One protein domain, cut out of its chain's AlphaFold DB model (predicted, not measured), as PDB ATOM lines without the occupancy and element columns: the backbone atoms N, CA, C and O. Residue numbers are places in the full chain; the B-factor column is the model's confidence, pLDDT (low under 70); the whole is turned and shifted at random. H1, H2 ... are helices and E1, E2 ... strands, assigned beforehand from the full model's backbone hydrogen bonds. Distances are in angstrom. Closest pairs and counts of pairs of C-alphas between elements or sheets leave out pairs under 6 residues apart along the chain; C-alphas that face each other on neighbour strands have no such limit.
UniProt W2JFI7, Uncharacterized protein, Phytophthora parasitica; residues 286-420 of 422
ATOM      1  N   LEU A 286      56.901 -34.700 -28.089       79.25
ATOM      2  CA  LEU A 286      56.347 -34.426 -29.413       79.25
ATOM      3  C   LEU A 286      57.255 -35.062 -30.472       79.25
ATOM      4  O   LEU A 286      58.452 -34.791 -30.523       79.25
ATOM      5  N   GLY A 287      56.685 -35.943 -31.292       67.62
ATOM      6  CA  GLY A 287      57.406 -36.685 -32.326       67.62
ATOM      7  C   GLY A 287      57.776 -35.848 -33.551       67.62
ATOM      8  O   GLY A 287      58.716 -36.205 -34.253       67.62
ATOM      9  N   ASN A 288      57.073 -34.734 -33.781       68.69
ATOM     10  CA  ASN A 288      57.253 -33.865 -34.943       68.69
ATOM     11  C   ASN A 288      57.477 -32.403 -34.499       68.69
ATOM     12  O   ASN A 288      56.946 -31.973 -33.474       68.69
ATOM     13  N   GLY A 289      58.276 -31.639 -35.257       58.34
ATOM     14  CA  GLY A 289      58.661 -30.258 -34.921       58.34
ATOM     15  C   GLY A 289      57.511 -29.241 -34.991       58.34
ATOM     16  O   GLY A 289      56.448 -29.526 -35.545       58.34
ATOM     17  N   SER A 290      57.750 -28.024 -34.485       56.75
ATOM     18  CA  SER A 290      56.765 -26.929 -34.338       56.75
ATOM     19  C   SER A 290      56.033 -26.506 -35.619       56.75
ATOM     20  O   SER A 290      55.004 -25.844 -35.533       56.75
ATOM     21  N   ASN A 291      56.549 -26.881 -36.793       60.12
ATOM     22  CA  ASN A 291      56.006 -26.506 -38.103       60.12
ATOM     23  C   ASN A 291      55.079 -27.577 -38.701       60.12
ATOM     24  O   ASN A 291      54.631 -27.447 -39.838       60.12
ATOM     25  N   THR A 292      54.810 -28.649 -37.956       60.88
ATOM     26  CA  THR A 292      53.907 -29.718 -38.390       60.88
ATOM     27  C   THR A 292      52.465 -29.273 -38.151       60.88
ATOM     28  O   THR A 292      52.154 -28.869 -37.021       60.88
ATOM     29  N   PRO A 293      51.577 -29.344 -39.162       61.59
ATOM     30  CA  PRO A 293      50.158 -29.059 -38.987       61.59
ATOM     31  C   PRO A 293      49.592 -29.778 -37.756       61.59
ATOM     32  O   PRO A 293      49.940 -30.931 -37.498       61.59
ATOM     33  N   ALA A 294      48.727 -29.110 -36.985       62.56
ATOM     34  CA  ALA A 294      48.178 -29.654 -35.735       62.56
ATOM     35  C   ALA A 294      47.512 -31.030 -35.927       62.56
ATOM     36  O   ALA A 294      47.553 -31.874 -35.039       62.56
ATOM     37  N   ASN A 295      46.974 -31.291 -37.122       61.16
ATOM     38  CA  ASN A 295      46.360 -32.564 -37.487       61.16
ATOM     39  C   ASN A 295      47.361 -33.699 -37.828       61.16
ATOM     40  O   ASN A 295      46.946 -34.783 -38.232       61.16
ATOM     41  N   GLN A 296      48.666 -33.460 -37.698       67.31
ATOM     42  CA  GLN A 296      49.749 -34.420 -37.955       67.31
ATOM     43  C   GLN A 296      50.750 -34.489 -36.791       67.31
ATOM     44  O   GLN A 296      51.822 -35.091 -36.901       67.31
ATOM     45  N   GLN A 297      50.429 -33.862 -35.659       79.81
ATOM     46  CA  GLN A 297      51.259 -33.957 -34.466       79.81
ATOM     47  C   GLN A 297      51.125 -35.351 -33.854       79.81
ATOM     48  O   GLN A 297      50.068 -35.976 -33.889       79.81
ATOM     49  N   THR A 298      52.228 -35.865 -33.323       85.06
ATOM     50  CA  THR A 298      52.282 -37.156 -32.634       85.06
ATOM     51  C   THR A 298      52.900 -36.919 -31.271       85.06
ATOM     52  O   THR A 298      53.903 -36.216 -31.164       85.06
ATOM     53  N   THR A 299      52.319 -37.516 -30.243       87.31
ATOM     54  CA  THR A 299      52.901 -37.596 -28.907       87.31
ATOM     55  C   THR A 299      53.483 -38.990 -28.709       87.31
ATOM     56  O   THR A 299      52.970 -39.972 -29.256       87.31
ATOM     57  N   ILE A 300      54.590 -39.072 -27.979       89.19
ATOM     58  CA  ILE A 300      55.344 -40.297 -27.732       89.19
ATOM     59  C   ILE A 300      55.515 -40.458 -26.220       89.19
ATOM     60  O   ILE A 300      56.055 -39.558 -25.573       89.19
ATOM     61  N   SER A 301      55.061 -41.577 -25.658       90.38
ATOM     62  CA  SER A 301      55.247 -41.902 -24.238       90.38
ATOM     63  C   SER A 301      56.726 -42.134 -23.905       90.38
ATOM     64  O   SER A 301      57.574 -42.252 -24.798       90.38
ATOM     65  N   SER A 302      57.058 -42.272 -22.620       86.75
ATOM     66  CA  SER A 302      58.428 -42.632 -22.221       86.75
ATOM     67  C   SER A 302      58.833 -44.031 -22.709       86.75
ATOM     68  O   SER A 302      59.998 -44.262 -23.033       86.75
ATOM     69  N   SER A 303      57.858 -44.935 -22.842       86.38
ATOM     70  CA  SER A 303      58.012 -46.293 -23.375       86.38
ATOM     71  C   SER A 303      58.069 -46.354 -24.910       86.38
ATOM     72  O   SER A 303      58.275 -47.427 -25.474       86.38
ATOM     73  N   GLY A 304      57.915 -45.220 -25.606       86.56
ATOM     74  CA  GLY A 304      57.993 -45.136 -27.067       86.56
ATOM     75  C   GLY A 304      56.670 -45.383 -27.800       86.56
ATOM     76  O   GLY A 304      56.665 -45.405 -29.034       86.56
ATOM     77  N   VAL A 305      55.555 -45.534 -27.076       88.12
ATOM     78  CA  VAL A 305      54.208 -45.638 -27.659       88.12
ATOM     79  C   VAL A 305      53.863 -44.325 -28.344       88.12
ATOM     80  O   VAL A 305      54.097 -43.260 -27.788       88.12
ATOM     81  N   ARG A 306      53.308 -44.388 -29.558       88.31
ATOM     82  CA  ARG A 306      53.013 -43.211 -30.386       88.31
ATOM     83  C   ARG A 306      51.516 -43.084 -30.613       88.31
ATOM     84  O   ARG A 306      50.893 -44.041 -31.060       88.31
ATOM     85  N   VAL A 307      50.957 -41.910 -30.335       87.81
ATOM     86  CA  VAL A 307      49.536 -41.594 -30.556       87.81
ATOM     87  C   VAL A 307      49.422 -40.216 -31.204       87.81
ATOM     88  O   VAL A 307      50.232 -39.326 -30.946       87.81
ATOM     89  N   ALA A 308      48.427 -40.036 -32.070       83.75
ATOM     90  CA  ALA A 308      48.176 -38.759 -32.722       83.75
ATOM     91  C   ALA A 308      47.748 -37.686 -31.698       83.75
ATOM     92  O   ALA A 308      46.814 -37.876 -30.919       83.75
ATOM     93  N   ASP A 309      48.418 -36.534 -31.718       81.38
ATOM     94  CA  ASP A 309      48.140 -35.388 -30.853       81.38
ATOM     95  C   ASP A 309      47.183 -34.395 -31.575       81.38
ATOM     96  O   ASP A 309      47.501 -33.227 -31.749       81.38
ATOM     97  N   LEU A 310      45.963 -34.849 -31.925       76.38
ATOM     98  CA  LEU A 310      44.897 -34.065 -32.591       76.38
ATOM     99  C   LEU A 310      43.863 -33.412 -31.638       76.38
ATOM    100  O   LEU A 310      42.899 -34.067 -31.251       76.38
ATOM    101  N   GLY A 311      44.009 -32.137 -31.248       75.94
ATOM    102  CA  GLY A 311      43.014 -31.429 -30.408       75.94
ATOM    103  C   GLY A 311      43.587 -30.261 -29.593       75.94
ATOM    104  O   GLY A 311      44.635 -29.720 -29.935       75.94
ATOM    105  N   TYR A 312      42.939 -29.896 -28.486       74.00
ATOM    106  CA  TYR A 312      43.275 -28.659 -27.764       74.00
ATOM    107  C   TYR A 312      44.473 -28.763 -26.830       74.00
ATOM    108  O   TYR A 312      44.838 -29.847 -26.365       74.00
ATOM    109  N   ARG A 313      45.049 -27.592 -26.539       69.12
ATOM    110  CA  ARG A 313      46.007 -27.397 -25.449       69.12
ATOM    111  C   ARG A 313      45.275 -27.373 -24.104       69.12
ATOM    112  O   ARG A 313      44.081 -27.081 -24.044       69.12
ATOM    113  N   ASP A 314      45.994 -27.688 -23.027       66.56
ATOM    114  CA  ASP A 314      45.406 -27.800 -21.686       66.56
ATOM    115  C   ASP A 314      44.740 -26.492 -21.231       66.56
ATOM    116  O   ASP A 314      43.623 -26.502 -20.720       66.56
ATOM    117  N   ASP A 315      45.374 -25.350 -21.489       59.22
ATOM    118  CA  ASP A 315      44.892 -24.008 -21.137       59.22
ATOM    119  C   ASP A 315      43.526 -23.645 -21.739       59.22
ATOM    120  O   ASP A 315      42.787 -22.863 -21.145       59.22
ATOM    121  N   GLN A 316      43.152 -24.244 -22.869       59.22
ATOM    122  CA  GLN A 316      41.885 -23.951 -23.539       59.22
ATOM    123  C   GLN A 316      40.683 -24.685 -22.917       59.22
ATOM    124  O   GLN A 316      39.556 -24.207 -23.041       59.22
ATOM    125  N   PHE A 317      40.891 -25.822 -22.235       56.81
ATOM    126  CA  PHE A 317      39.801 -26.697 -21.763       56.81
ATOM    127  C   PHE A 317      40.053 -27.361 -20.399       56.81
ATOM    128  O   PHE A 317      39.467 -28.408 -20.121       56.81
ATOM    129  N   LEU A 318      40.888 -26.775 -19.531       59.75
ATOM    130  CA  LEU A 318      41.175 -27.244 -18.163       59.75
ATOM    131  C   LEU A 318      39.922 -27.215 -17.250       59.75
ATOM    132  O   LEU A 318      39.818 -26.450 -16.299       59.75
ATOM    133  N   LYS A 319      38.968 -28.105 -17.532       67.44
ATOM    134  CA  LYS A 319      37.734 -28.397 -16.794       67.44
ATOM    135  C   LYS A 319      37.936 -29.657 -15.941       67.44
ATOM    136  O   LYS A 319      37.127 -30.583 -15.971       67.44
ATOM    137  N   GLY A 320      39.057 -29.739 -15.220       63.62
ATOM    138  CA  GLY A 320      39.429 -30.867 -14.342       63.62
ATOM    139  C   GLY A 320      40.231 -31.995 -15.000       63.62
ATOM    140  O   GLY A 320      41.031 -32.645 -14.325       63.62
ATOM    141  N   PHE A 321      40.108 -32.165 -16.315       73.81
ATOM    142  CA  PHE A 321      40.884 -33.119 -17.106       73.81
ATOM    143  C   PHE A 321      42.192 -32.479 -17.618       73.81
ATOM    144  O   PHE A 321      42.181 -31.331 -18.057       73.81
ATOM    145  N   ARG A 322      43.312 -33.212 -17.555       77.12
ATOM    146  CA  ARG A 322      44.600 -32.826 -18.162       77.12
ATOM    147  C   ARG A 322      44.923 -33.822 -19.261       77.12
ATOM    148  O   ARG A 322      44.796 -35.020 -19.018       77.12
ATOM    149  N   ARG A 323      45.344 -33.355 -20.437       84.25
ATOM    150  CA  ARG A 323      45.795 -34.277 -21.486       84.25
ATOM    151  C   ARG A 323      47.120 -34.921 -21.072       84.25
ATOM    152  O   ARG A 323      47.877 -34.345 -20.290       84.25
ATOM    153  N   GLY A 324      47.418 -36.091 -21.618       88.69
ATOM    154  CA  GLY A 324      48.690 -36.762 -21.370       88.69
ATOM    155  C   GLY A 324      48.579 -38.278 -21.328       88.69
ATOM    156  O   GLY A 324      47.537 -38.857 -21.643       88.69
ATOM    157  N   TRP A 325      49.692 -38.912 -20.972       89.00
ATOM    158  CA  TRP A 325      49.827 -40.361 -20.929       89.00
ATOM    159  C   TRP A 325      49.426 -40.910 -19.565       89.00
ATOM    160  O   TRP A 325      49.897 -40.454 -18.528       89.00
ATOM    161  N   TYR A 326      48.570 -41.922 -19.572       86.94
ATOM    162  CA  TYR A 326      48.132 -42.657 -18.396       86.94
ATOM    163  C   TYR A 326      48.650 -44.092 -18.486       86.94
ATOM    164  O   TYR A 326      48.510 -44.746 -19.526       86.94
ATOM    165  N   ASN A 327      49.301 -44.543 -17.409       81.56
ATOM    166  CA  ASN A 327      50.025 -45.817 -17.335       81.56
ATOM    167  C   ASN A 327      50.927 -46.080 -18.569       81.56
ATOM    168  O   ASN A 327      50.965 -47.186 -19.104       81.56
ATOM    169  N   GLU A 328      51.566 -45.021 -19.096       81.19
ATOM    170  CA  GLU A 328      52.497 -45.034 -20.246       81.19
ATOM    171  C   GLU A 328      51.993 -45.730 -21.531       81.19
ATOM    172  O   GLU A 328      52.778 -46.015 -22.440       81.19
ATOM    173  N   SER A 329      50.691 -46.007 -21.627       84.12
ATOM    174  CA  SER A 329      50.109 -46.888 -22.649       84.12
ATOM    175  C   SER A 329      48.874 -46.300 -23.319       84.12
ATOM    176  O   SER A 329      48.610 -46.619 -24.481       84.12
ATOM    177  N   ILE A 330      48.143 -45.421 -22.623       88.94
ATOM    178  CA  ILE A 330      46.953 -44.760 -23.157       88.94
ATOM    179  C   ILE A 330      47.113 -43.245 -23.031       88.94
ATOM    180  O   ILE A 330      47.304 -42.715 -21.940       88.94
ATOM    181  N   TYR A 331      47.023 -42.542 -24.154       90.31
ATOM    182  CA  TYR A 331      47.031 -41.086 -24.207       90.31
ATOM    183  C   TYR A 331      45.598 -40.570 -24.270       90.31
ATOM    184  O   TYR A 331      44.856 -40.987 -25.156       90.31
ATOM    185  N   PHE A 332      45.213 -39.661 -23.375       88.75
ATOM    186  CA  PHE A 332      43.899 -39.013 -23.414       88.75
ATOM    187  C   PHE A 332      44.015 -37.518 -23.686       88.75
ATOM    188  O   PHE A 332      44.967 -36.860 -23.257       88.75
ATOM    189  N   ARG A 333      43.000 -36.970 -24.359       86.31
ATOM    190  CA  ARG A 333      42.930 -35.560 -24.741       86.31
ATOM    191  C   ARG A 333      41.502 -35.072 -25.004       86.31
ATOM    192  O   ARG A 333      40.621 -35.869 -25.304       86.31
ATOM    193  N   CYS A 334      41.306 -33.756 -25.012       84.81
ATOM    194  CA  CYS A 334      40.070 -33.123 -25.484       84.81
ATOM    195  C   CYS A 334      40.158 -32.772 -26.987       84.81
ATOM    196  O   CYS A 334      41.214 -32.312 -27.448       84.81
ATOM    197  N   VAL A 335      39.071 -32.980 -27.740       83.06
ATOM    198  CA  VAL A 335      38.970 -32.788 -29.203       83.06
ATOM    199  C   VAL A 335      37.621 -32.158 -29.579       83.06
ATOM    200  O   VAL A 335      36.610 -32.466 -28.956       83.06
ATOM    201  N   GLY A 336      37.600 -31.312 -30.616       79.56
ATOM    202  CA  GLY A 336      36.381 -30.729 -31.199       79.56
ATOM    203  C   GLY A 336      35.758 -29.557 -30.421       79.56
ATOM    204  O   GLY A 336      35.833 -29.480 -29.196       79.56
ATOM    205  N   ASP A 337      35.164 -28.602 -31.138       76.12
ATOM    206  CA  ASP A 337      34.591 -27.392 -30.536       76.12
ATOM    207  C   ASP A 337      33.140 -27.642 -30.140       76.12
ATOM    208  O   ASP A 337      32.467 -28.467 -30.756       76.12
ATOM    209  N   HIS A 338      32.626 -26.905 -29.152       69.56
ATOM    210  CA  HIS A 338      31.205 -26.970 -28.803       69.56
ATOM    211  C   HIS A 338      30.330 -26.685 -30.044       69.56
ATOM    212  O   HIS A 338      30.594 -25.709 -30.751       69.56
ATOM    213  N   PRO A 339      29.292 -27.496 -30.325       73.31
ATOM    214  CA  PRO A 339      28.751 -28.590 -29.500       73.31
ATOM    215  C   PRO A 339      29.433 -29.959 -29.677       73.31
ATOM    216  O   PRO A 339      29.186 -30.875 -28.908       73.31
ATOM    217  N   ASN A 340      30.337 -30.114 -30.637       80.44
ATOM    218  CA  ASN A 340      30.973 -31.384 -31.000       80.44
ATOM    219  C   ASN A 340      32.269 -31.668 -30.216       80.44
ATOM    220  O   ASN A 340      33.262 -32.119 -30.789       80.44
ATOM    221  N   CYS A 341      32.267 -31.391 -28.912       81.50
ATOM    222  CA  CYS A 341      33.414 -31.628 -28.040       81.50
ATOM    223  C   CYS A 341      33.385 -33.056 -27.472       81.50
ATOM    224  O   CYS A 341      32.364 -33.498 -26.948       81.50
ATOM    225  N   PHE A 342      34.503 -33.780 -27.547       84.69
ATOM    226  CA  PHE A 342      34.644 -35.134 -27.008       84.69
ATOM    227  C   PHE A 342      36.025 -35.354 -26.365       84.69
ATOM    228  O   PHE A 342      37.025 -34.738 -26.743       84.69
ATOM    229  N   LEU A 343      36.094 -36.241 -25.369       85.75
ATOM    230  CA  LEU A 343      37.358 -36.759 -24.850       85.75
ATOM    231  C   LEU A 343      37.752 -37.971 -25.685       85.75
ATOM    232  O   LEU A 343      36.990 -38.928 -25.753       85.75
ATOM    233  N   SER A 344      38.940 -37.937 -26.278       86.81
ATOM    234  CA  SER A 344      39.468 -39.052 -27.055       86.81
ATOM    235  C   SER A 344      40.683 -39.661 -26.362       86.81
ATOM    236  O   SER A 344      41.584 -38.945 -25.913       86.81
ATOM    237  N   GLY A 345      40.687 -40.985 -26.251       88.38
ATOM    238  CA  GLY A 345      41.766 -41.805 -25.720       88.38
ATOM    239  C   GLY A 345      42.317 -42.740 -26.790       88.38
ATOM    240  O   GLY A 345      41.552 -43.357 -27.528       88.38
ATOM    241  N   GLY A 346      43.636 -42.894 -26.861       88.19
ATOM    242  CA  GLY A 346      44.297 -43.715 -27.875       88.19
ATOM    243  C   GLY A 346      45.496 -44.486 -27.344       88.19
ATOM    244  O   GLY A 346      46.074 -44.137 -26.319       88.19
ATOM    245  N   ASN A 347      45.879 -45.540 -28.058       88.44
ATOM    246  CA  ASN A 347      47.056 -46.358 -27.775       88.44
ATOM    247  C   ASN A 347      47.823 -46.687 -29.072       88.44
ATOM    248  O   ASN A 347      47.471 -46.205 -30.148       88.44
ATOM    249  N   ALA A 348      48.859 -47.531 -28.977       83.69
ATOM    250  CA  ALA A 348      49.712 -47.902 -30.112       83.69
ATOM    251  C   ALA A 348      48.952 -48.473 -31.324       83.69
ATOM    252  O   ALA A 348      49.398 -48.304 -32.456       83.69
ATOM    253  N   SER A 349      47.851 -49.197 -31.094       84.06
ATOM    254  CA  SER A 349      47.113 -49.894 -32.153       84.06
ATOM    255  C   SER A 349      45.940 -49.090 -32.704       84.06
ATOM    256  O   SER A 349      45.530 -49.321 -33.838       84.06
ATOM    257  N   ASN A 350      45.398 -48.155 -31.925       84.00
ATOM    258  CA  ASN A 350      44.325 -47.272 -32.352       84.00
ATOM    259  C   ASN A 350      44.418 -45.936 -31.597       84.00
ATOM    260  O   ASN A 350      44.195 -45.873 -30.386       84.00
ATOM    261  N   SER A 351      44.722 -44.860 -32.325       77.88
ATOM    262  CA  SER A 351      44.888 -43.513 -31.767       77.88
ATOM    263  C   SER A 351      43.586 -42.864 -31.287       77.88
ATOM    264  O   SER A 351      43.649 -41.836 -30.622       77.88
ATOM    265  N   THR A 352      42.432 -43.456 -31.593       78.56
ATOM    266  CA  THR A 352      41.088 -42.991 -31.211       78.56
ATOM    267  C   THR A 352      40.271 -44.169 -30.683       78.56
ATOM    268  O   THR A 352      39.173 -44.460 -31.154       78.56
ATOM    269  N   LYS A 353      40.857 -44.947 -29.768       81.75
ATOM    270  CA  LYS A 353      40.226 -46.157 -29.233       81.75
ATOM    271  C   LYS A 353      39.017 -45.844 -28.347       81.75
ATOM    272  O   LYS A 353      38.099 -46.648 -28.317       81.75
ATOM    273  N   PHE A 354      39.017 -44.727 -27.624       84.56
ATOM    274  CA  PHE A 354      38.005 -44.416 -26.614       84.56
ATOM    275  C   PHE A 354      37.459 -43.008 -26.822       84.56
ATOM    276  O   PHE A 354      38.163 -42.047 -26.538       84.56
ATOM    277  N   ASP A 355      36.208 -42.876 -27.256       86.56
ATOM    278  CA  ASP A 355      35.570 -41.570 -27.429       86.56
ATOM    279  C   ASP A 355      34.447 -41.375 -26.406       86.56
ATOM    280  O   ASP A 355      33.474 -42.132 -26.340       86.56
ATOM    281  N   ILE A 356      34.561 -40.317 -25.610       86.56
ATOM    282  CA  ILE A 356      33.553 -39.904 -24.636       86.56
ATOM    283  C   ILE A 356      32.934 -38.627 -25.136       86.56
ATOM    284  O   ILE A 356      33.620 -37.620 -25.286       86.56
ATOM    285  N   ARG A 357      31.639 -38.683 -25.391       85.56
ATOM    286  CA  ARG A 357      30.885 -37.601 -25.999       85.56
ATOM    287  C   ARG A 357      29.873 -37.060 -25.005       85.56
ATOM    288  O   ARG A 357      29.662 -37.657 -23.947       85.56
ATOM    289  N   GLU A 358      29.236 -35.952 -25.349       82.25
ATOM    290  CA  GLU A 358      28.228 -35.318 -24.500       82.25
ATOM    291  C   GLU A 358      27.066 -36.273 -24.173       82.25
ATOM    292  O   GLU A 358      26.614 -36.321 -23.031       82.25
ATOM    293  N   GLU A 359      26.661 -37.144 -25.107       82.81
ATOM    294  CA  GLU A 359      25.644 -38.177 -24.868       82.81
ATOM    295  C   GLU A 359      26.067 -39.261 -23.857       82.81
ATOM    296  O   GLU A 359      25.220 -39.988 -23.329       82.81
ATOM    297  N   HIS A 360      27.365 -39.387 -23.567       83.75
ATOM    298  CA  HIS A 360      27.881 -40.244 -22.496       83.75
ATOM    299  C   HIS A 360      27.852 -39.548 -21.126       83.75
ATOM    300  O   HIS A 360      28.236 -40.168 -20.133       83.75
ATOM    301  N   ASP A 361      27.344 -38.310 -21.079       86.38
ATOM    302  CA  ASP A 361      27.356 -37.378 -19.955       86.38
ATOM    303  C   ASP A 361      28.793 -37.021 -19.559       86.38
ATOM    304  O   ASP A 361      29.555 -37.855 -19.083       86.38
ATOM    305  N   PHE A 362      29.205 -35.771 -19.748       85.31
ATOM    306  CA  PHE A 362      30.542 -35.335 -19.345       85.31
ATOM    307  C   PHE A 362      30.696 -35.076 -17.849       85.31
ATOM    308  O   PHE A 362      31.831 -34.945 -17.376       85.31
ATOM    309  N   GLY A 363      29.593 -35.023 -17.106       88.31
ATOM    310  CA  GLY A 363      29.569 -34.566 -15.730       88.31
ATOM    311  C   GLY A 363      30.041 -33.123 -15.568       88.31
ATOM    312  O   GLY A 363      30.387 -32.414 -16.527       88.31
ATOM    313  N   TYR A 364      30.085 -32.688 -14.313       88.75
ATOM    314  CA  TYR A 364      30.429 -31.317 -13.977       88.75
ATOM    315  C   TYR A 364      31.873 -30.971 -14.327       88.75
ATOM    316  O   TYR A 364      32.816 -31.732 -14.070       88.75
ATOM    317  N   ASP A 365      32.044 -29.769 -14.877       83.19
ATOM    318  CA  ASP A 365      33.355 -29.170 -15.082       83.19
ATOM    319  C   ASP A 365      34.160 -29.204 -13.772       83.19
ATOM    320  O   ASP A 365      33.624 -29.038 -12.678       83.19
ATOM    321  N   ASN A 366      35.466 -29.436 -13.884       80.94
ATOM    322  CA  ASN A 366      36.415 -29.567 -12.774       80.94
ATOM    323  C   ASN A 366      36.306 -30.828 -11.924       80.94
ATOM    324  O   ASN A 366      37.138 -30.986 -11.043       80.94
ATOM    325  N   THR A 367      35.394 -31.754 -12.229       86.06
ATOM    326  CA  THR A 367      35.245 -33.023 -11.485       86.06
ATOM    327  C   THR A 367      35.645 -34.260 -12.292       86.06
ATOM    328  O   THR A 367      35.310 -35.390 -11.952       86.06
ATOM    329  N   ARG A 368      36.366 -34.042 -13.395       86.44
ATOM    330  CA  ARG A 368      36.747 -35.054 -14.386       86.44
ATOM    331  C   ARG A 368      38.125 -35.626 -14.082       86.44
ATOM    332  O   ARG A 368      39.082 -34.866 -13.948       86.44
ATOM    333  N   VAL A 369      38.249 -36.947 -14.003       83.62
ATOM    334  CA  VAL A 369      39.507 -37.646 -13.693       83.62
ATOM    335  C   VAL A 369      39.623 -38.957 -14.462       83.62
ATOM    336  O   VAL A 369      38.623 -39.595 -14.774       83.62
ATOM    337  N   MET A 370      40.859 -39.376 -14.719       84.62
ATOM    338  CA  MET A 370      41.150 -40.743 -15.146       84.62
ATOM    339  C   MET A 370      41.565 -41.567 -13.930       84.62
ATOM    340  O   MET A 370      42.281 -41.066 -13.054       84.62
ATOM    341  N   ILE A 371      41.130 -42.819 -13.891       81.50
ATOM    342  CA  ILE A 371      41.524 -43.800 -12.877       81.50
ATOM    343  C   ILE A 371      41.900 -45.099 -13.576       81.50
ATOM    344  O   ILE A 371      41.402 -45.376 -14.661       81.50
ATOM    345  N   GLU A 372      42.754 -45.901 -12.959       80.25
ATOM    346  CA  GLU A 372      43.079 -47.235 -13.451       80.25
ATOM    347  C   GLU A 372      42.396 -48.268 -12.568       80.25
ATOM    348  O   GLU A 372      42.579 -48.267 -11.352       80.25
ATOM    349  N   LEU A 373      41.597 -49.128 -13.191       76.69
ATOM    350  CA  LEU A 373      40.949 -50.279 -12.578       76.69
ATOM    351  C   LEU A 373      41.617 -51.562 -13.121       76.69
ATOM    352  O   LEU A 373      41.997 -51.579 -14.287       76.69
ATOM    353  N   PRO A 374      41.750 -52.655 -12.351       65.25
ATOM    354  CA  PRO A 374      42.567 -53.805 -12.732       65.25
ATOM    355  C   PRO A 374      41.954 -54.579 -13.891       65.25
ATOM    356  O   PRO A 374      42.681 -55.028 -14.767       65.25
ATOM    357  N   ASP A 375      40.622 -54.679 -13.913       72.88
ATOM    358  CA  ASP A 375      39.893 -55.432 -14.937       72.88
ATOM    359  C   ASP A 375      39.405 -54.547 -16.096       72.88
ATOM    360  O   ASP A 375      39.087 -55.054 -17.168       72.88
ATOM    361  N   GLU A 376      39.345 -53.225 -15.900       79.00
ATOM    362  CA  GLU A 376      38.808 -52.277 -16.894       79.00
ATOM    363  C   GLU A 376      39.903 -51.382 -17.512       79.00
ATOM    364  O   GLU A 376      39.681 -50.724 -18.529       79.00
ATOM    365  N   GLY A 377      41.105 -51.357 -16.929       80.50
ATOM    366  CA  GLY A 377      42.199 -50.476 -17.329       80.50
ATOM    367  C   GLY A 377      41.936 -49.010 -16.982       80.50
ATOM    368  O   GLY A 377      41.267 -48.685 -16.000       80.50
ATOM    369  N   VAL A 378      42.495 -48.098 -17.782       84.06
ATOM    370  CA  VAL A 378      42.309 -46.653 -17.592       84.06
ATOM    371  C   VAL A 378      40.902 -46.244 -18.037       84.06
ATOM    372  O   VAL A 378      40.584 -46.285 -19.225       84.06
ATOM    373  N   VAL A 379      40.077 -45.796 -17.091       86.00
ATOM    374  CA  VAL A 379      38.688 -45.371 -17.309       86.00
ATOM    375  C   VAL A 379      38.476 -43.912 -16.917       86.00
ATOM    376  O   VAL A 379      39.156 -43.361 -16.047       86.00
ATOM    377  N   TYR A 380      37.507 -43.278 -17.573       88.56
ATOM    378  CA  TYR A 380      37.116 -41.899 -17.305       88.56
ATOM    379  C   TYR A 380      36.019 -41.843 -16.253       88.56
ATOM    380  O   TYR A 380      34.990 -42.505 -16.398       88.56
ATOM    381  N   CYS A 381      36.206 -41.001 -15.241       88.69
ATOM    382  CA  CYS A 381      35.230 -40.764 -14.191       88.69
ATOM    383  C   CYS A 381      34.962 -39.274 -14.005       88.69
ATOM    384  O   CYS A 381      35.826 -38.425 -14.231       88.69
ATOM    385  N   ARG A 382      33.741 -38.961 -13.582       91.06
ATOM    386  CA  ARG A 382      33.240 -37.592 -13.454       91.06
ATOM    387  C   ARG A 382      32.271 -37.446 -12.292       91.06
ATOM    388  O   ARG A 382      31.669 -38.435 -11.868       91.06
ATOM    389  N   GLY A 383      32.105 -36.215 -11.826       91.56
ATOM    390  CA  GLY A 383      31.050 -35.840 -10.900       91.56
ATOM    391  C   GLY A 383      29.701 -35.702 -11.604       91.56
ATOM    392  O   GLY A 383      29.599 -34.999 -12.609       91.56
ATOM    393  N   VAL A 384      28.674 -36.351 -11.060       93.00
ATOM    394  CA  VAL A 384      27.278 -36.340 -11.527       93.00
ATOM    395  C   VAL A 384      26.302 -36.179 -10.343       93.00
ATOM    396  O   VAL A 384      26.709 -36.207  -9.176       93.00
ATOM    397  N   GLY A 385      25.007 -36.021 -10.636       91.06
ATOM    398  CA  GLY A 385      23.932 -35.887  -9.638       91.06
ATOM    399  C   GLY A 385      23.701 -34.450  -9.160       91.06
ATOM    400  O   GLY A 385      24.294 -33.517  -9.682       91.06
ATOM    401  N   ASP A 386      22.848 -34.244  -8.157       88.69
ATOM    402  CA  ASP A 386      22.299 -32.903  -7.867       88.69
ATOM    403  C   ASP A 386      23.246 -31.969  -7.089       88.69
ATOM    404  O   ASP A 386      23.113 -30.744  -7.121       88.69
ATOM    405  N   ASN A 387      24.220 -32.519  -6.359       89.56
ATOM    406  CA  ASN A 387      25.137 -31.716  -5.549       89.56
ATOM    407  C   ASN A 387      26.327 -31.220  -6.385       89.56
ATOM    408  O   ASN A 387      27.380 -31.849  -6.396       89.56
ATOM    409  N   HIS A 388      26.179 -30.071  -7.043       86.38
ATOM    410  CA  HIS A 388      27.213 -29.489  -7.909       86.38
ATOM    411  C   HIS A 388      28.565 -29.217  -7.226       86.38
ATOM    412  O   HIS A 388      29.599 -29.253  -7.889       86.38
ATOM    413  N   THR A 389      28.587 -28.917  -5.923       86.19
ATOM    414  CA  THR A 389      29.830 -28.567  -5.209       86.19
ATOM    415  C   THR A 389      30.571 -29.791  -4.689       86.19
ATOM    416  O   THR A 389      31.791 -29.755  -4.537       86.19
ATOM    417  N   ASN A 390      29.852 -30.884  -4.434       88.25
ATOM    418  CA  ASN A 390      30.436 -32.157  -4.041       88.25
ATOM    419  C   ASN A 390      29.674 -33.338  -4.667       88.25
ATOM    420  O   ASN A 390      28.962 -34.068  -3.955       88.25
ATOM    421  N   PRO A 391      29.779 -33.501  -5.996       91.50
ATOM    422  CA  PRO A 391      28.982 -34.472  -6.728       91.50
ATOM    423  C   PRO A 391      29.412 -35.900  -6.433       91.50
ATOM    424  O   PRO A 391      30.512 -36.152  -5.933       91.50
ATOM    425  N   GLU A 392      28.530 -36.839  -6.755       90.81
ATOM    426  CA  GLU A 392      28.854 -38.260  -6.713       90.81
ATOM    427  C   GLU A 392      29.683 -38.640  -7.928       90.81
ATOM    428  O   GLU A 392      29.507 -38.093  -9.013       90.81
ATOM    429  N   MET A 393      30.602 -39.579  -7.746       88.31
ATOM    430  CA  MET A 393      31.534 -39.956  -8.798       88.31
ATOM    431  C   MET A 393      31.032 -41.190  -9.545       88.31
ATOM    432  O   MET A 393      30.631 -42.177  -8.928       88.31
ATOM    433  N   ALA A 394      31.080 -41.142 -10.876       91.31
ATOM    434  CA  ALA A 394      30.715 -42.250 -11.753       91.31
ATOM    435  C   ALA A 394      31.664 -42.350 -12.948       91.31
ATOM    436  O   ALA A 394      32.116 -41.332 -13.481       91.31
ATOM    437  N   CYS A 395      31.919 -43.571 -13.410       89.62
ATOM    438  CA  CYS A 395      32.807 -43.848 -14.533       89.62
ATOM    439  C   CYS A 395      32.050 -44.312 -15.775       89.62
ATOM    440  O   CYS A 395      30.987 -44.926 -15.684       89.62
ATOM    441  N   VAL A 396      32.638 -44.039 -16.935       91.31
ATOM    442  CA  VAL A 396      32.225 -44.612 -18.216       91.31
ATOM    443  C   VAL A 396      33.110 -45.825 -18.489       91.31
ATOM    444  O   VAL A 396      34.332 -45.690 -18.555       91.31
ATOM    445  N   LEU A 397      32.501 -47.004 -18.625       90.31
ATOM    446  CA  LEU A 397      33.196 -48.240 -18.993       90.31
ATOM    447  C   LEU A 397      33.056 -48.498 -20.484       90.31
ATOM    448  O   LEU A 397      31.983 -48.290 -21.056       90.31
ATOM    449  N   PHE A 398      34.121 -49.014 -21.085       86.44
ATOM    450  CA  PHE A 398      34.173 -49.323 -22.508       86.44
ATOM    451  C   PHE A 398      34.140 -50.831 -22.753       86.44
ATOM    452  O   PHE A 398      34.622 -51.619 -21.945       86.44
ATOM    453  N   ASP A 399      33.572 -51.246 -23.880       86.69
ATOM    454  CA  ASP A 399      33.712 -52.612 -24.373       86.69
ATOM    455  C   ASP A 399      35.085 -52.837 -25.049       86.69
ATOM    456  O   ASP A 399      35.906 -51.929 -25.202       86.69
ATOM    457  N   HIS A 400      35.336 -54.065 -25.508       83.00
ATOM    458  CA  HIS A 400      36.575 -54.434 -26.207       83.00
ATOM    459  C   HIS A 400      36.818 -53.652 -27.512       83.00
ATOM    460  O   HIS A 400      37.950 -53.615 -27.998       83.00
ATOM    461  N   ARG A 401      35.775 -53.041 -28.087       82.75
ATOM    462  CA  ARG A 401      35.839 -52.217 -29.300       82.75
ATOM    463  C   ARG A 401      36.015 -50.733 -28.986       82.75
ATOM    464  O   ARG A 401      36.249 -49.970 -29.916       82.75
ATOM    465  N   GLY A 402      35.940 -50.341 -27.713       79.94
ATOM    466  CA  GLY A 402      36.062 -48.956 -27.273       79.94
ATOM    467  C   GLY A 402      34.744 -48.183 -27.205       79.94
ATOM    468  O   GLY A 402      34.767 -46.972 -26.995       79.94
ATOM    469  N   ASN A 403      33.593 -48.847 -27.351       85.62
ATOM    470  CA  ASN A 403      32.287 -48.196 -27.208       85.62
ATOM    471  C   ASN A 403      31.875 -48.135 -25.737       85.62
ATOM    472  O   ASN A 403      32.132 -49.075 -24.987       85.62
ATOM    473  N   ALA A 404      31.181 -47.070 -25.328       87.00
ATOM    474  CA  ALA A 404      30.637 -46.964 -23.976       87.00
ATOM    475  C   ALA A 404      29.606 -48.082 -23.715       87.00
ATOM    476  O   ALA A 404      28.532 -48.102 -24.314       87.00
ATOM    477  N   ARG A 405      29.942 -49.003 -22.808       90.38
ATOM    478  CA  ARG A 405      29.097 -50.127 -22.376       90.38
ATOM    479  C   ARG A 405      28.197 -49.741 -21.207       90.38
ATOM    480  O   ARG A 405      27.040 -50.134 -21.174       90.38
ATOM    481  N   GLU A 406      28.738 -48.994 -20.248       91.94
ATOM    482  CA  GLU A 406      28.028 -48.531 -19.054       91.94
ATOM    483  C   GLU A 406      28.464 -47.097 -18.741       91.94
ATOM    484  O   GLU A 406      29.660 -46.817 -18.666       91.94
ATOM    485  N   ARG A 407      27.505 -46.181 -18.585       91.88
ATOM    486  CA  ARG A 407      27.768 -44.741 -18.442       91.88
ATOM    487  C   ARG A 407      27.863 -44.316 -16.984       91.88
ATOM    488  O   ARG A 407      28.584 -43.370 -16.693       91.88
ATOM    489  N   TYR A 408      27.172 -44.982 -16.067       92.38
ATOM    490  CA  TYR A 408      27.140 -44.614 -14.647       92.38
ATOM    491  C   TYR A 408      27.770 -45.699 -13.774       92.38
ATOM    492  O   TYR A 408      27.353 -45.944 -12.640       92.38
ATOM    493  N   ALA A 409      28.802 -46.362 -14.296       88.62
ATOM    494  CA  ALA A 409      29.472 -47.421 -13.571       88.62
ATOM    495  C   ALA A 409      30.049 -46.887 -12.261       88.62
ATOM    496  O   ALA A 409      30.622 -45.799 -12.199       88.62
ATOM    497  N   TYR A 410      29.912 -47.694 -11.212       83.25
ATOM    498  CA  TYR A 410      30.389 -47.381  -9.867       83.25
ATOM    499  C   TYR A 410      29.783 -46.113  -9.228       83.25
ATOM    500  O   TYR A 410      30.254 -45.702  -8.165       83.25
ATOM    501  N   LEU A 411      28.704 -45.545  -9.788       87.56
ATOM    502  CA  LEU A 411      27.923 -44.504  -9.115       87.56
ATOM    503  C   LEU A 411      27.486 -44.984  -7.719       87.56
ATOM    504  O   LEU A 411      27.112 -46.145  -7.537       87.56
ATOM    505  N   GLY A 412      27.614 -44.112  -6.715       78.31
ATOM    506  CA  GLY A 412      27.364 -44.428  -5.303       78.31
ATOM    507  C   GLY A 412      28.465 -45.248  -4.610       78.31
ATOM    508  O   GLY A 412      28.498 -45.310  -3.382       78.31
ATOM    509  N   LYS A 413      29.409 -45.835  -5.359       77.25
ATOM    510  CA  LYS A 413      30.536 -46.613  -4.804       77.25
ATOM    511  C   LYS A 413      31.797 -45.777  -4.664       77.25
ATOM    512  O   LYS A 413      32.506 -45.881  -3.671       77.25
ATOM    513  N   LEU A 414      32.070 -44.931  -5.650       77.25
ATOM    514  CA  LEU A 414      33.288 -44.118  -5.737       77.25
ATOM    515  C   LEU A 414      33.358 -42.964  -4.725       77.25
ATOM    516  O   LEU A 414      34.373 -42.276  -4.653       77.25
ATOM    517  N   GLY A 415      32.298 -42.758  -3.943       80.12
ATOM    518  CA  GLY A 415      32.183 -41.620  -3.041       80.12
ATOM    519  C   GLY A 415      31.912 -40.323  -3.799       80.12
ATOM    520  O   GLY A 415      31.314 -40.326  -4.881       80.12
ATOM    521  N   ARG A 416      32.317 -39.203  -3.200       85.44
ATOM    522  CA  ARG A 416      32.087 -37.861  -3.743       85.44
ATOM    523  C   ARG A 416      33.387 -37.202  -4.182       85.44
ATOM    524  O   ARG A 416      34.471 -37.617  -3.788       85.44
ATOM    525  N   TRP A 417      33.284 -36.142  -4.977       83.69
ATOM    526  CA  TRP A 417      34.442 -35.410  -5.496       83.69
ATOM    527  C   TRP A 417      35.459 -34.993  -4.415       83.69
ATOM    528  O   TRP A 417      36.667 -35.157  -4.601       83.69
ATOM    529  N   SER A 418      34.990 -34.539  -3.249       78.94
ATOM    530  CA  SER A 418      35.843 -34.144  -2.117       78.94
ATOM    531  C   SER A 418      36.654 -35.295  -1.505       78.94
ATOM    532  O   SER A 418      37.614 -35.053  -0.774       78.94
ATOM    533  N   ASP A 419      36.265 -36.551  -1.748       68.81
ATOM    534  CA  ASP A 419      37.053 -37.718  -1.338       68.81
ATOM    535  C   ASP A 419      38.311 -37.897  -2.213       68.81
ATOM    536  O   ASP A 419      39.243 -38.588  -1.798       68.81
ATOM    537  N   ILE A 420      38.337 -37.291  -3.407       68.25
ATOM    538  CA  ILE A 420      39.342 -37.520  -4.459       68.25
ATOM    539  C   ILE A 420      40.341 -36.370  -4.550       68.25
ATOM    540  O   ILE A 420      41.536 -36.597  -4.751       68.25
TER     541      ILE A 420
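What this domain is: This is residues 286 to 420 of the 422 residues of an uncharacterized protein of Phytophthora parasitica (UniProt W2JFI7). Amid little regular structure, two four-stranded sheets, E7 to E10 and E3 to E6, form a sandwich, partly face to face, strands crossed at 45 degrees. Hairpin E1 and E2 lies near one end of the longest axis. The 135 printed residues, mostly strand by class, hold 53 in named elements: E1 E2 H1 E3 to E10. Both sheets are antiparallel, in chain order; the whole is compact, radius of gyration of the C-alphas 15.0 A, spans 46 by 31 by 24 A.

Where its parts are: E7 is residues 369 to 373, E8 377 to 384, 21.4 A long, E9 392 to 398, E10 404 to 409, ending at C-alpha (29.472, -47.421, -13.571). E3 is 324 to 326, E4 330 to 335, E5 342 to 346, E6 354 to 356. E1, 298 to 300, begins at C-alpha (52.282, -37.156, -32.634); E2 is 306 to 308, H1 314 to 317.

How they stand to each other: E7 to E10 is a strongly twisted meander, antiparallel neighbours in turn; N 371 and O 379 are 3.0 A apart. H1 only grazes sheet E3 to E6.

The domain as a whole: The printed part has no cut; link E6 to E7 is long. Residues 287 to 296 are among those under pLDDT 70.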